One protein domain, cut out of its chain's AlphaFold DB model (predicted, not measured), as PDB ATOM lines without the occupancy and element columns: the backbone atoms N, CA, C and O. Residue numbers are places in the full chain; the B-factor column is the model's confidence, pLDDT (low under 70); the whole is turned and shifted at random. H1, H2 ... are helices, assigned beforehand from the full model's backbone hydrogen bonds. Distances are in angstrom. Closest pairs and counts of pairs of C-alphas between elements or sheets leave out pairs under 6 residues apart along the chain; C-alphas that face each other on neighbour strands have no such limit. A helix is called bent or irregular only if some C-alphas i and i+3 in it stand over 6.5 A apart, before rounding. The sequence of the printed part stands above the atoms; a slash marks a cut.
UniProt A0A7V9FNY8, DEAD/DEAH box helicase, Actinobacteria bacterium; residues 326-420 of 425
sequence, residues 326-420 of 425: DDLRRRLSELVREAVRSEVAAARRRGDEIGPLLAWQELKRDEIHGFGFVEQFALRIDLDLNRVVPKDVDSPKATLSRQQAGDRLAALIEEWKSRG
ATOM      1  N   ASP A 326       2.548 -63.896 -50.804       72.38
ATOM      2  CA  ASP A 326       1.585 -63.512 -51.834       72.38
ATOM      3  C   ASP A 326       0.160 -63.344 -51.295       72.38
ATOM      4  O   ASP A 326      -0.492 -62.337 -51.601       72.38
ATOM      5  N   ASP A 327      -0.317 -64.242 -50.426       73.44
ATOM      6  CA  ASP A 327      -1.610 -64.071 -49.747       73.44
ATOM      7  C   ASP A 327      -1.639 -62.779 -48.915       73.44
ATOM      8  O   ASP A 327      -2.594 -61.994 -48.959       73.44
ATOM      9  N   LEU A 328      -0.553 -62.509 -48.196       80.00
ATOM     10  CA  LEU A 328      -0.437 -61.342 -47.336       80.00
ATOM     11  C   LEU A 328      -0.397 -60.038 -48.160       80.00
ATOM     12  O   LEU A 328      -1.086 -59.069 -47.815       80.00
ATOM     13  N   ARG A 329       0.307 -60.031 -49.305       84.38
ATOM     14  CA  ARG A 329       0.281 -58.946 -50.311       84.38
ATOM     15  C   ARG A 329      -1.122 -58.739 -50.885       84.38
ATOM     16  O   ARG A 329      -1.576 -57.591 -50.999       84.38
ATOM     17  N   ARG A 330      -1.831 -59.817 -51.233       83.88
ATOM     18  CA  ARG A 330      -3.193 -59.780 -51.792       83.88
ATOM     19  C   ARG A 330      -4.197 -59.211 -50.792       83.88
ATOM     20  O   ARG A 330      -4.884 -58.239 -51.113       83.88
ATOM     21  N   ARG A 331      -4.238 -59.738 -49.565       83.25
ATOM     22  CA  ARG A 331      -5.143 -59.278 -48.496       83.25
ATOM     23  C   ARG A 331      -4.884 -57.825 -48.112       83.25
ATOM     24  O   ARG A 331      -5.836 -57.065 -47.924       83.25
ATOM     25  N   LEU A 332      -3.615 -57.402 -48.055       87.25
ATOM     26  CA  LEU A 332      -3.282 -55.989 -47.855       87.25
ATOM     27  C   LEU A 332      -3.773 -55.131 -49.032       87.25
ATOM     28  O   LEU A 332      -4.344 -54.060 -48.819       87.25
ATOM     29  N   SER A 333      -3.611 -55.610 -50.267       87.94
ATOM     30  CA  SER A 333      -4.069 -54.903 -51.466       87.94
ATOM     31  C   SER A 333      -5.586 -54.713 -51.500       87.94
ATOM     32  O   SER A 333      -6.080 -53.624 -51.807       87.94
ATOM     33  N   GLU A 334      -6.340 -55.758 -51.167       85.62
ATOM     34  CA  GLU A 334      -7.797 -55.715 -51.051       85.62
ATOM     35  C   GLU A 334      -8.247 -54.749 -49.954       85.62
ATOM     36  O   GLU A 334      -9.105 -53.900 -50.210       85.62
ATOM     37  N   LEU A 335      -7.620 -54.816 -48.774       86.94
ATOM     38  CA  LEU A 335      -7.911 -53.919 -47.657       86.94
ATOM     39  C   LEU A 335      -7.689 -52.452 -48.040       86.94
ATOM     40  O   LEU A 335      -8.545 -51.611 -47.765       86.94
ATOM     41  N   VAL A 336      -6.579 -52.137 -48.714       88.81
ATOM     42  CA  VAL A 336      -6.282 -50.777 -49.190       88.81
ATOM     43  C   VAL A 336      -7.341 -50.307 -50.189       88.81
ATOM     44  O   VAL A 336      -7.884 -49.212 -50.040       88.81
ATOM     45  N   ARG A 337      -7.698 -51.135 -51.179       87.38
ATOM     46  CA  ARG A 337      -8.750 -50.799 -52.157       87.38
ATOM     47  C   ARG A 337     -10.106 -50.590 -51.486       87.38
ATOM     48  O   ARG A 337     -10.847 -49.683 -51.859       87.38
ATOM     49  N   GLU A 338     -10.466 -51.425 -50.518       86.81
ATOM     50  CA  GLU A 338     -11.728 -51.336 -49.781       86.81
ATOM     51  C   GLU A 338     -11.791 -50.098 -48.874       86.81
ATOM     52  O   GLU A 338     -12.806 -49.392 -48.871       86.81
ATOM     53  N   ALA A 339     -10.699 -49.785 -48.173       88.12
ATOM     54  CA  ALA A 339     -10.581 -48.598 -47.332       88.12
ATOM     55  C   ALA A 339     -10.698 -47.310 -48.163       88.12
ATOM     56  O   ALA A 339     -11.508 -46.442 -47.839       88.12
ATOM     57  N   VAL A 340      -9.977 -47.217 -49.289       88.62
ATOM     58  CA  VAL A 340     -10.048 -46.058 -50.199       88.62
ATOM     59  C   VAL A 340     -11.462 -45.881 -50.758       88.62
ATOM     60  O   VAL A 340     -12.004 -44.776 -50.720       88.62
ATOM     61  N   ARG A 341     -12.102 -46.962 -51.229       86.81
ATOM     62  CA  ARG A 341     -13.496 -46.910 -51.709       86.81
ATOM     63  C   ARG A 341     -14.459 -46.436 -50.622       86.81
ATOM     64  O   ARG A 341     -15.345 -45.625 -50.893       86.81
ATOM     65  N   SER A 342     -14.279 -46.921 -49.397       86.62
ATOM     66  CA  SER A 342     -15.140 -46.568 -48.269       86.62
ATOM     67  C   SER A 342     -14.982 -45.110 -47.843       86.62
ATOM     68  O   SER A 342     -15.989 -44.470 -47.539       86.62
ATOM     69  N   GLU A 343     -13.771 -44.555 -47.906       86.88
ATOM     70  CA  GLU A 343     -13.530 -43.136 -47.634       86.88
ATOM     71  C   GLU A 343     -14.115 -42.214 -48.698       86.88
ATOM     72  O   GLU A 343     -14.803 -41.255 -48.351       86.88
ATOM     73  N   VAL A 344     -13.941 -42.536 -49.983       87.12
ATOM     74  CA  VAL A 344     -14.578 -41.781 -51.076       87.12
ATOM     75  C   VAL A 344     -16.102 -41.777 -50.903       87.12
ATOM     76  O   VAL A 344     -16.747 -40.732 -51.001       87.12
ATOM     77  N   ALA A 345     -16.696 -42.928 -50.577       84.19
ATOM     78  CA  ALA A 345     -18.130 -43.026 -50.323       84.19
ATOM     79  C   ALA A 345     -18.568 -42.267 -49.054       84.19
ATOM     80  O   ALA A 345     -19.652 -41.681 -49.026       84.19
ATOM     81  N   ALA A 346     -17.753 -42.260 -47.995       84.12
ATOM     82  CA  ALA A 346     -18.040 -41.521 -46.768       84.12
ATOM     83  C   ALA A 346     -17.970 -40.002 -46.970       84.12
ATOM     84  O   ALA A 346     -18.848 -39.295 -46.480       84.12
ATOM     85  N   ALA A 347     -16.983 -39.519 -47.722       84.44
ATOM     86  CA  ALA A 347     -16.836 -38.117 -48.094       84.44
ATOM     87  C   ALA A 347     -18.003 -37.629 -48.961       84.44
ATOM     88  O   ALA A 347     -18.651 -36.643 -48.609       84.44
ATOM     89  N   ARG A 348     -18.399 -38.406 -49.981       83.50
ATOM     90  CA  ARG A 348     -19.590 -38.102 -50.797       83.50
ATOM     91  C   ARG A 348     -20.861 -37.960 -49.953       83.50
ATOM     92  O   ARG A 348     -21.667 -37.071 -50.206       83.50
ATOM     93  N   ARG A 349     -21.039 -38.783 -48.909       81.31
ATOM     94  CA  ARG A 349     -22.182 -38.658 -47.977       81.31
ATOM     95  C   ARG A 349     -22.144 -37.397 -47.114       81.31
ATOM     96  O   ARG A 349     -23.200 -36.960 -46.669       81.31
ATOM     97  N   ARG A 350     -20.962 -36.835 -46.861       83.75
ATOM     98  CA  ARG A 350     -20.790 -35.559 -46.149       83.75
ATOM     99  C   ARG A 350     -20.945 -34.339 -47.065       83.75
ATOM    100  O   ARG A 350     -21.021 -33.230 -46.554       83.75
ATOM    101  N   GLY A 351     -21.059 -34.549 -48.380       81.62
ATOM    102  CA  GLY A 351     -21.130 -33.487 -49.386       81.62
ATOM    103  C   GLY A 351     -19.779 -33.121 -50.008       81.62
ATOM    104  O   GLY A 351     -19.722 -32.164 -50.772       81.62
ATOM    105  N   ASP A 352     -18.719 -33.880 -49.715       82.88
ATOM    106  CA  ASP A 352     -17.375 -33.650 -50.244       82.88
ATOM    107  C   ASP A 352     -17.134 -34.482 -51.519       82.88
ATOM    108  O   ASP A 352     -17.354 -35.697 -51.539       82.88
ATOM    109  N   GLU A 353     -16.613 -33.856 -52.577       79.81
ATOM    110  CA  GLU A 353     -16.107 -34.554 -53.766       79.81
ATOM    111  C   GLU A 353     -14.593 -34.752 -53.661       79.81
ATOM    112  O   GLU A 353     -13.801 -33.933 -54.128       79.81
ATOM    113  N   ILE A 354     -14.177 -35.862 -53.046       83.88
ATOM    114  CA  ILE A 354     -12.768 -36.271 -53.023       83.88
ATOM    115  C   ILE A 354     -12.520 -37.431 -53.987       83.88
ATOM    116  O   ILE A 354     -13.296 -38.385 -54.066       83.88
ATOM    117  N   GLY A 355     -11.406 -37.353 -54.716       84.31
ATOM    118  CA  GLY A 355     -10.917 -38.454 -55.541       84.31
ATOM    119  C   GLY A 355     -10.205 -39.537 -54.711       84.31
ATOM    120  O   GLY A 355      -9.760 -39.263 -53.592       84.31
ATOM    121  N   PRO A 356     -10.011 -40.747 -55.266       86.12
ATOM    122  CA  PRO A 356      -9.386 -41.879 -54.564       86.12
ATOM    123  C   PRO A 356      -7.985 -41.581 -54.018       86.12
ATOM    124  O   PRO A 356      -7.623 -42.016 -52.928       86.12
ATOM    125  N   LEU A 357      -7.207 -40.787 -54.754       86.12
ATOM    126  CA  LEU A 357      -5.842 -40.419 -54.380       86.12
ATOM    127  C   LEU A 357      -5.807 -39.502 -53.149       86.12
ATOM    128  O   LEU A 357      -4.926 -39.637 -52.304       86.12
ATOM    129  N   LEU A 358      -6.779 -38.593 -53.029       85.94
ATOM    130  CA  LEU A 358      -6.912 -37.717 -51.866       85.94
ATOM    131  C   LEU A 358      -7.446 -38.498 -50.656       85.94
ATOM    132  O   LEU A 358      -6.896 -38.361 -49.569       85.94
ATOM    133  N   ALA A 359      -8.420 -39.389 -50.864       87.12
ATOM    134  CA  ALA A 359      -8.904 -40.307 -49.830       87.12
ATOM    135  C   ALA A 359      -7.775 -41.194 -49.269       87.12
ATOM    136  O   ALA A 359      -7.672 -41.390 -48.060       87.12
ATOM    137  N   TRP A 360      -6.874 -41.673 -50.133       89.12
ATOM    138  CA  TRP A 360      -5.678 -42.399 -49.709       89.12
ATOM    139  C   TRP A 360      -4.730 -41.539 -48.860       89.12
ATOM    140  O   TRP A 360      -4.239 -41.991 -47.829       89.12
ATOM    141  N   GLN A 361      -4.495 -40.282 -49.245       86.44
ATOM    142  CA  GLN A 361      -3.671 -39.357 -48.455       86.44
ATOM    143  C   GLN A 361      -4.291 -39.051 -47.085       86.44
ATOM    144  O   GLN A 361      -3.561 -38.933 -46.102       86.44
ATOM    145  N   GLU A 362      -5.618 -38.948 -46.997       85.06
ATOM    146  CA  GLU A 362      -6.320 -38.767 -45.724       85.06
ATOM    147  C   GLU A 362      -6.221 -39.997 -44.819       85.06
ATOM    148  O   GLU A 362      -5.960 -39.840 -43.629       85.06
ATOM    149  N   LEU A 363      -6.351 -41.208 -45.374       84.19
ATOM    150  CA  LEU A 363      -6.152 -42.454 -44.625       84.19
ATOM    151  C   LEU A 363      -4.737 -42.560 -44.061       84.19
ATOM    152  O   LEU A 363      -4.561 -42.911 -42.903       84.19
ATOM    153  N   LYS A 364      -3.719 -42.205 -44.848       81.69
ATOM    154  CA  LYS A 364      -2.324 -42.230 -44.380       81.69
ATOM    155  C   LYS A 364      -2.025 -41.221 -43.275       81.69
ATOM    156  O   LYS A 364      -1.092 -41.422 -42.506       81.69
ATOM    157  N   ARG A 365      -2.791 -40.130 -43.198       77.44
ATOM    158  CA  ARG A 365      -2.695 -39.138 -42.115       77.44
ATOM    159  C   ARG A 365      -3.420 -39.580 -40.845       77.44
ATOM    160  O   ARG A 365      -3.330 -38.896 -39.830       77.44
ATOM    161  N   ASP A 366      -4.145 -40.695 -40.898       71.38
ATOM    162  CA  ASP A 366      -4.830 -41.267 -39.753       71.38
ATOM    163  C   ASP A 366      -3.844 -42.053 -38.873       71.38
ATOM    164  O   ASP A 366      -3.591 -43.248 -39.060       71.38
ATOM    165  N   GLU A 367      -3.265 -41.348 -37.901       62.47
ATOM    166  CA  GLU A 367      -2.380 -41.931 -36.886       62.47
ATOM    167  C   GLU A 367      -3.145 -42.774 -35.851       62.47
ATOM    168  O   GLU A 367      -2.547 -43.611 -35.177       62.47
ATOM    169  N   ILE A 368      -4.464 -42.586 -35.731       64.12
ATOM    170  CA  ILE A 368      -5.297 -43.228 -34.707       64.12
ATOM    171  C   ILE A 368      -5.586 -44.683 -35.087       64.12
ATOM    172  O   ILE A 368      -5.528 -45.568 -34.237       64.12
ATOM    173  N   HIS A 369      -5.860 -44.940 -36.367       67.38
ATOM    174  CA  HIS A 369      -6.284 -46.257 -36.854       67.38
ATOM    175  C   HIS A 369      -5.162 -47.040 -37.563       67.38
ATOM    176  O   HIS A 369      -5.424 -48.021 -38.251       67.38
ATOM    177  N   GLY A 370      -3.901 -46.618 -37.422       63.59
ATOM    178  CA  GLY A 370      -2.728 -47.400 -37.838       63.59
ATOM    179  C   GLY A 370      -2.367 -47.358 -39.330       63.59
ATOM    180  O   GLY A 370      -1.303 -47.855 -39.701       63.59
ATOM    181  N   PHE A 371      -3.168 -46.714 -40.189       78.12
ATOM    182  CA  PHE A 371      -2.842 -46.545 -41.616       78.12
ATOM    183  C   PHE A 371      -1.602 -45.677 -41.857       78.12
ATOM    184  O   PHE A 371      -0.969 -45.821 -42.901       78.12
ATOM    185  N   GLY A 372      -1.173 -44.867 -40.884       70.44
ATOM    186  CA  GLY A 372       0.132 -44.195 -40.929       70.44
ATOM    187  C   GLY A 372       1.334 -45.148 -41.067       70.44
ATOM    188  O   GLY A 372       2.382 -44.743 -41.561       70.44
ATOM    189  N   PHE A 373       1.187 -46.430 -40.704       71.12
ATOM    190  CA  PHE A 373       2.254 -47.438 -40.793       71.12
ATOM    191  C   PHE A 373       2.158 -48.343 -42.030       71.12
ATOM    192  O   PHE A 373       3.043 -49.169 -42.260       71.12
ATOM    193  N   VAL A 374       1.110 -48.189 -42.847       80.81
ATOM    194  CA  VAL A 374       0.820 -49.090 -43.974       80.81
ATOM    195  C   VAL A 374       1.932 -49.099 -45.027       80.81
ATOM    196  O   VAL A 374       2.242 -50.150 -45.574       80.81
ATOM    197  N   GLU A 375       2.587 -47.959 -45.271       77.81
ATOM    198  CA  GLU A 375       3.690 -47.855 -46.236       77.81
ATOM    199  C   GLU A 375       4.928 -48.624 -45.762       77.81
ATOM    200  O   GLU A 375       5.557 -49.334 -46.543       77.81
ATOM    201  N   GLN A 376       5.249 -48.547 -44.466       73.25
ATOM    202  CA  GLN A 376       6.366 -49.301 -43.891       73.25
ATOM    203  C   GLN A 376       6.103 -50.804 -43.890       73.25
ATOM    204  O   GLN A 376       7.037 -51.592 -44.019       73.25
ATOM    205  N   PHE A 377       4.847 -51.203 -43.706       78.12
ATOM    206  CA  PHE A 377       4.451 -52.600 -43.772       78.12
ATOM    207  C   PHE A 377       4.497 -53.130 -45.209       78.12
ATOM    208  O   PHE A 377       5.122 -54.156 -45.447       78.12
ATOM    209  N   ALA A 378       3.944 -52.387 -46.170       80.12
ATOM    210  CA  ALA A 378       3.972 -52.745 -47.585       80.12
ATOM    211  C   ALA A 378       5.402 -52.894 -48.128       80.12
ATOM    212  O   ALA A 378       5.684 -53.852 -48.838       80.12
ATOM    213  N   LEU A 379       6.332 -52.020 -47.725       75.88
ATOM    214  CA  LEU A 379       7.754 -52.148 -48.073       75.88
ATOM    215  C   LEU A 379       8.387 -53.442 -47.548       75.88
ATOM    216  O   LEU A 379       9.251 -54.009 -48.207       75.88
ATOM    217  N   ARG A 380       7.976 -53.914 -46.365       71.69
ATOM    218  CA  ARG A 380       8.515 -55.147 -45.769       71.69
ATOM    219  C   ARG A 380       8.025 -56.420 -46.442       71.69
ATOM    220  O   ARG A 380       8.651 -57.454 -46.259       71.69
ATOM    221  N   ILE A 381       6.931 -56.330 -47.188       78.38
ATOM    222  CA  ILE A 381       6.349 -57.447 -47.931       78.38
ATOM    223  C   ILE A 381       6.486 -57.238 -49.444       78.38
ATOM    224  O   ILE A 381       5.797 -57.899 -50.205       78.38
ATOM    225  N   ASP A 382       7.334 -56.306 -49.890       81.19
ATOM    226  CA  ASP A 382       7.560 -55.967 -51.304       81.19
ATOM    227  C   ASP A 382       6.279 -55.625 -52.103       81.19
ATOM    228  O   ASP A 382       6.061 -56.077 -53.225       81.19
ATOM    229  N   LEU A 383       5.387 -54.820 -51.514       81.81
ATOM    230  CA  LEU A 383       4.150 -54.369 -52.155       81.81
ATOM    231  C   LEU A 383       4.217 -52.890 -52.575       81.81
ATOM    232  O   LEU A 383       4.278 -51.987 -51.738       81.81
ATOM    233  N   ASP A 384       4.088 -52.620 -53.879       85.81
ATOM    234  CA  ASP A 384       3.957 -51.257 -54.415       85.81
ATOM    235  C   ASP A 384       2.515 -50.735 -54.285       85.81
ATOM    236  O   ASP A 384       1.658 -50.942 -55.152       85.81
ATOM    237  N   LEU A 385       2.251 -49.994 -53.205       83.56
ATOM    238  CA  LEU A 385       0.934 -49.413 -52.930       83.56
ATOM    239  C   LEU A 385       0.436 -48.461 -54.030       83.56
ATOM    240  O   LEU A 385      -0.776 -48.312 -54.190       83.56
ATOM    241  N   ASN A 386       1.313 -47.859 -54.844       82.19
ATOM    242  CA  ASN A 386       0.873 -46.977 -55.933       82.19
ATOM    243  C   ASN A 386       0.151 -47.740 -57.052       82.19
ATOM    244  O   ASN A 386      -0.672 -47.159 -57.761       82.19
ATOM    245  N   ARG A 387       0.440 -49.038 -57.210       82.12
ATOM    246  CA  ARG A 387      -0.266 -49.932 -58.144       82.12
ATOM    247  C   ARG A 387      -1.559 -50.490 -57.555       82.12
ATOM    248  O   ARG A 387      -2.438 -50.923 -58.296       82.12
ATOM    249  N   VAL A 388      -1.673 -50.485 -56.230       84.81
ATOM    250  CA  VAL A 388      -2.821 -51.019 -55.492       84.81
ATOM    251  C   VAL A 388      -3.953 -50.001 -55.399       84.81
ATOM    252  O   VAL A 388      -5.117 -50.375 -55.573       84.81
ATOM    253  N   VAL A 389      -3.619 -48.736 -55.114       85.50
ATOM    254  CA  VAL A 389      -4.603 -47.663 -54.929       85.50
ATOM    255  C   VAL A 389      -5.419 -47.486 -56.218       85.50
ATOM    256  O   VAL A 389      -4.846 -47.251 -57.285       85.50
ATOM    257  N   PRO A 390      -6.758 -47.601 -56.151       82.00
ATOM    258  CA  PRO A 390      -7.596 -47.518 -57.337       82.00
ATOM    259  C   PRO A 390      -7.539 -46.113 -57.943       82.00
ATOM    260  O   PRO A 390      -7.587 -45.113 -57.228       82.00
ATOM    261  N   LYS A 391      -7.455 -46.039 -59.275       80.56
ATOM    262  CA  LYS A 391      -7.468 -44.763 -60.014       80.56
ATOM    263  C   LYS A 391      -8.868 -44.157 -60.109       80.56
ATOM    264  O   LYS A 391      -8.983 -42.939 -60.194       80.56
ATOM    265  N   ASP A 392      -9.896 -45.001 -60.066       77.19
ATOM    266  CA  ASP A 392     -11.299 -44.602 -60.116       77.19
ATOM    267  C   ASP A 392     -12.164 -45.507 -59.221       77.19
ATOM    268  O   ASP A 392     -11.769 -46.630 -58.894       77.19
ATOM    269  N   VAL A 393     -13.322 -45.007 -58.782       75.62
ATOM    270  CA  VAL A 393     -14.244 -45.704 -57.875       75.62
ATOM    271  C   VAL A 393     -15.691 -45.533 -58.347       75.62
ATOM    272  O   VAL A 393     -16.327 -44.508 -58.093       75.62
ATOM    273  N   ASP A 394     -16.234 -46.598 -58.942       63.41
ATOM    274  CA  ASP A 394     -17.604 -46.637 -59.481       63.41
ATOM    275  C   ASP A 394     -18.708 -46.832 -58.421       63.41
ATOM    276  O   ASP A 394     -19.883 -46.589 -58.690       63.41
ATOM    277  N   SER A 395     -18.382 -47.286 -57.202       57.81
ATOM    278  CA  SER A 395     -19.405 -47.824 -56.288       57.81
ATOM    279  C   SER A 395     -19.867 -46.847 -55.185       57.81
ATOM    280  O   SER A 395     -19.031 -46.237 -54.515       57.81
ATOM    281  N   PRO A 396     -21.187 -46.723 -54.922       52.12
ATOM    282  CA  PRO A 396     -21.757 -45.745 -53.987       52.12
ATOM    283  C   PRO A 396     -21.850 -46.208 -52.518       52.12
ATOM    284  O   PRO A 396     -22.365 -45.468 -51.676       52.12
ATOM    285  N   LYS A 397     -21.400 -47.422 -52.168       59.56
ATOM    286  CA  LYS A 397     -21.565 -47.974 -50.810       59.56
ATOM    287  C   LYS A 397     -20.233 -48.143 -50.086       59.56
ATOM    288  O   LYS A 397     -19.419 -48.983 -50.455       59.56
ATOM    289  N   ALA A 398     -20.065 -47.388 -49.000       60.69
ATOM    290  CA  ALA A 398     -19.018 -47.676 -48.025       60.69
ATOM    291  C   ALA A 398     -19.299 -49.023 -47.362       60.69
ATOM    292  O   ALA A 398     -20.406 -49.255 -46.874       60.69
ATOM    293  N   THR A 399     -18.290 -49.877 -47.371       66.25
ATOM    294  CA  THR A 399     -18.354 -51.263 -46.901       66.25
ATOM    295  C   THR A 399     -17.594 -51.440 -45.587       66.25
ATOM    296  O   THR A 399     -17.919 -52.341 -44.821       66.25
ATOM    297  N   LEU A 400     -16.672 -50.521 -45.270       80.38
ATOM    298  CA  LEU A 400     -15.803 -50.586 -44.099       80.38
ATOM    299  C   LEU A 400     -15.718 -49.227 -43.377       80.38
ATOM    300  O   LEU A 400     -15.630 -48.182 -44.022       80.38
ATOM    301  N   SER A 401     -15.728 -49.216 -42.041       84.81
ATOM    302  CA  SER A 401     -15.385 -48.022 -41.243       84.81
ATOM    303  C   SER A 401     -13.866 -47.895 -41.037       84.81
ATOM    304  O   SER A 401     -13.150 -48.890 -41.147       84.81
ATOM    305  N   ARG A 402     -13.362 -46.698 -40.686       82.75
ATOM    306  CA  ARG A 402     -11.924 -46.477 -40.408       82.75
ATOM    307  C   ARG A 402     -11.383 -47.377 -39.300       82.75
ATOM    308  O   ARG A 402     -10.311 -47.948 -39.462       82.75
ATOM    309  N   GLN A 403     -12.156 -47.565 -38.229       81.56
ATOM    310  CA  GLN A 403     -11.796 -48.482 -37.148       81.56
ATOM    311  C   GLN A 403     -11.656 -49.918 -37.664       81.56
ATOM    312  O   GLN A 403     -10.630 -50.547 -37.451       81.56
ATOM    313  N   GLN A 404     -12.641 -50.407 -38.423       82.44
ATOM    314  CA  GLN A 404     -12.602 -51.762 -38.987       82.44
ATOM    315  C   GLN A 404     -11.444 -51.953 -39.974       82.44
ATOM    316  O   GLN A 404     -10.850 -53.028 -40.027       82.44
ATOM    317  N   ALA A 405     -11.118 -50.922 -40.755       83.56
ATOM    318  CA  ALA A 405      -9.966 -50.934 -41.645       83.56
ATOM    319  C   ALA A 405      -8.657 -51.046 -40.848       83.56
ATOM    320  O   ALA A 405      -7.800 -51.862 -41.184       83.56
ATOM    321  N   GLY A 406      -8.526 -50.247 -39.785       80.56
ATOM    322  CA  GLY A 406      -7.362 -50.239 -38.903       80.56
ATOM    323  C   GLY A 406      -7.169 -51.554 -38.156       80.56
ATOM    324  O   GLY A 406      -6.067 -52.096 -38.143       80.56
ATOM    325  N   ASP A 407      -8.249 -52.125 -37.621       79.06
ATOM    326  CA  ASP A 407      -8.221 -53.413 -36.921       79.06
ATOM    327  C   ASP A 407      -7.762 -54.547 -37.855       79.06
ATOM    328  O   ASP A 407      -6.946 -55.387 -37.470       79.06
ATOM    329  N   ARG A 408      -8.232 -54.557 -39.113       83.12
ATOM    330  CA  ARG A 408      -7.800 -55.539 -40.127       83.12
ATOM    331  C   ARG A 408      -6.336 -55.348 -40.527       83.12
ATOM    332  O   ARG A 408      -5.633 -56.338 -40.705       83.12
ATOM    333  N   LEU A 409      -5.865 -54.104 -40.637       83.62
ATOM    334  CA  LEU A 409      -4.456 -53.810 -40.914       83.62
ATOM    335  C   LEU A 409      -3.554 -54.263 -39.759       83.62
ATOM    336  O   LEU A 409      -2.536 -54.911 -39.992       83.62
ATOM    337  N   ALA A 410      -3.940 -53.970 -38.515       76.00
ATOM    338  CA  ALA A 410      -3.213 -54.408 -37.329       76.00
ATOM    339  C   ALA A 410      -3.147 -55.940 -37.243       76.00
ATOM    340  O   ALA A 410      -2.086 -56.486 -36.950       76.00
ATOM    341  N   ALA A 411      -4.240 -56.635 -37.575       77.88
ATOM    342  CA  ALA A 411      -4.264 -58.094 -37.638       77.88
ATOM    343  C   ALA A 411      -3.275 -58.656 -38.675       77.88
ATOM    344  O   ALA A 411      -2.536 -59.580 -38.351       77.88
ATOM    345  N   LEU A 412      -3.200 -58.070 -39.880       79.19
ATOM    346  CA  LEU A 412      -2.221 -58.469 -40.906       79.19
ATOM    347  C   LEU A 412      -0.771 -58.239 -40.450       79.19
ATOM    348  O   LEU A 412       0.102 -59.066 -40.700       79.19
ATOM    349  N   ILE A 413      -0.510 -57.125 -39.762       76.81
ATOM    350  CA  ILE A 413       0.824 -56.797 -39.239       76.81
ATOM    351  C   ILE A 413       1.232 -57.765 -38.123       76.81
ATOM    352  O   ILE A 413       2.378 -58.211 -38.088       76.81
ATOM    353  N   GLU A 414       0.324 -58.086 -37.203       72.19
ATOM    354  CA  GLU A 414       0.598 -59.050 -36.133       72.19
ATOM    355  C   GLU A 414       0.754 -60.476 -36.679       72.19
ATOM    356  O   GLU A 414       1.641 -61.200 -36.234       72.19
ATOM    357  N   GLU A 415      -0.020 -60.855 -37.699       75.75
ATOM    358  CA  GLU A 415       0.158 -62.114 -38.432       75.75
ATOM    359  C   GLU A 415       1.565 -62.203 -39.039       75.75
ATOM    360  O   GLU A 415       2.287 -63.168 -38.777       75.75
ATOM    361  N   TRP A 416       1.999 -61.153 -39.745       77.50
ATOM    362  CA  TRP A 416       3.351 -61.041 -40.295       77.50
ATOM    363  C   TRP A 416       4.444 -61.133 -39.219       77.50
ATOM    364  O   TRP A 416       5.387 -61.911 -39.359       77.50
ATOM    365  N   LYS A 417       4.295 -60.427 -38.090       65.12
ATOM    366  CA  LYS A 417       5.249 -60.505 -36.966       65.12
ATOM    367  C   LYS A 417       5.300 -61.893 -36.325       65.12
ATOM    368  O   LYS A 417       6.372 -62.336 -35.918       65.12
ATOM    369  N   SER A 418       4.156 -62.572 -36.213       63.25
ATOM    370  CA  SER A 418       4.029 -63.860 -35.519       63.25
ATOM    371  C   SER A 418       4.711 -65.027 -36.242       63.25
ATOM    372  O   SER A 418       5.131 -65.986 -35.592       63.25
ATOM    373  N   ARG A 419       4.856 -64.944 -37.573       63.97
ATOM    374  CA  ARG A 419       5.568 -65.944 -38.385       63.97
ATOM    375  C   ARG A 419       7.084 -65.717 -38.450       63.97
ATOM    376  O   ARG A 419       7.802 -66.620 -38.865       63.97
ATOM    377  N   GLY A 420       7.556 -64.584 -37.929       47.06
ATOM    378  CA  GLY A 420       8.961 -64.198 -37.870       47.06
ATOM    379  C   GLY A 420       9.336 -63.259 -39.012       47.06
ATOM    380  O   GLY A 420       9.143 -63.580 -40.178       47.06
TER     381      GLY A 420
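Overview. This is residues 326 to 420 of the 425 residues of the protein "DEAD/DEAH box helicase" of Actinobacteria bacterium (UniProt A0A7V9FNY8). Two long helices, H1 and H5, run side by side in opposite directions, and the short helices H2 and H3 cover one side of this pair, H2 crossing H1 and H3 running along H5. The four-residue H4 packs on H1, and from it the long link of residues 389 to 401 loops round H1 to reach H5. The printed part has 95 residues with five named helices in the order H1, H2, H3, H4, H5 and no named strand; its class is all helix. It is compact, with a radius of gyration of the C-alphas of 13.0 A, and elongated in outline, spanning 44 by 25 by 20 A.

Along the chain. H1, the longest helix, takes residues 326 to 350 and measures 36.3 A, from C-alpha 326 at (1.585, -63.512, -51.834) to C-alpha 350 at (-20.790, -35.559, -46.149). H5, residues 402 to 419, measures 26.2 A and ends with C-alpha 419 at (5.568, -65.944, -38.385). H2 is residues 356 to 364, 12.4 A long. H3 is residues 371 to 380, 14.8 A long, and is irregular, with C-alphas 372 and 375 lying 7.4 A apart. H4 is residues 385 to 388, 4.8 A long.

Arrangement. H1 is the hub, touching H2, H4 and H5. With residues 328 to 339 alone it touches H5, at a shallow tilt of 12 degrees, opposite ways; their closest C-alphas, of Ala 339 and Ala 405, are 6.2 A apart. With residues 340 to 344 alone H1 touches H2, about perpendicular at 75 degrees; the closest C-alphas are those of Val 340 and Trp 360, 5.7 A. With residues 333 to 337 alone H1 touches H4, closest at the C-alphas of Ser 333 and Val 388, 5.7 A. H3 touches residues 406 to 413 of H5 alone, at a shallow tilt of 30 degrees, the same way, closest at the C-alphas of Phe 371 and Gly 406, 6.4 A. H2 and H3 touch only at the corner by their link, closest at the C-alphas of Lys 364 and Gly 372, 4.7 A. H1 and H3 are close but not clearly touching, with the C-alphas of Arg 329 and Ala 378 closest at 7.7 A. H2 and H5 are only just apart, 8.2 A at the closest. The helix packing is mostly aligned, but only just, with 2 of 3 pairs at a shallow tilt. In H1, H2 and H5 every O i to N i+4 pair is within hydrogen-bond range, in H3 4 of 6; H4 is too short for such a pair.

Size, cuts and confidence. The two C-alphas farthest apart, those of Gly 351 and Gly 420, are 44.5 A apart. The printed part has no cut. The link from H4 to H5 is long, with 13 residues. Mean pLDDT of the printed part is 78.7; residues 367 to 370, 394 to 399 and 417 to 420 are under 70.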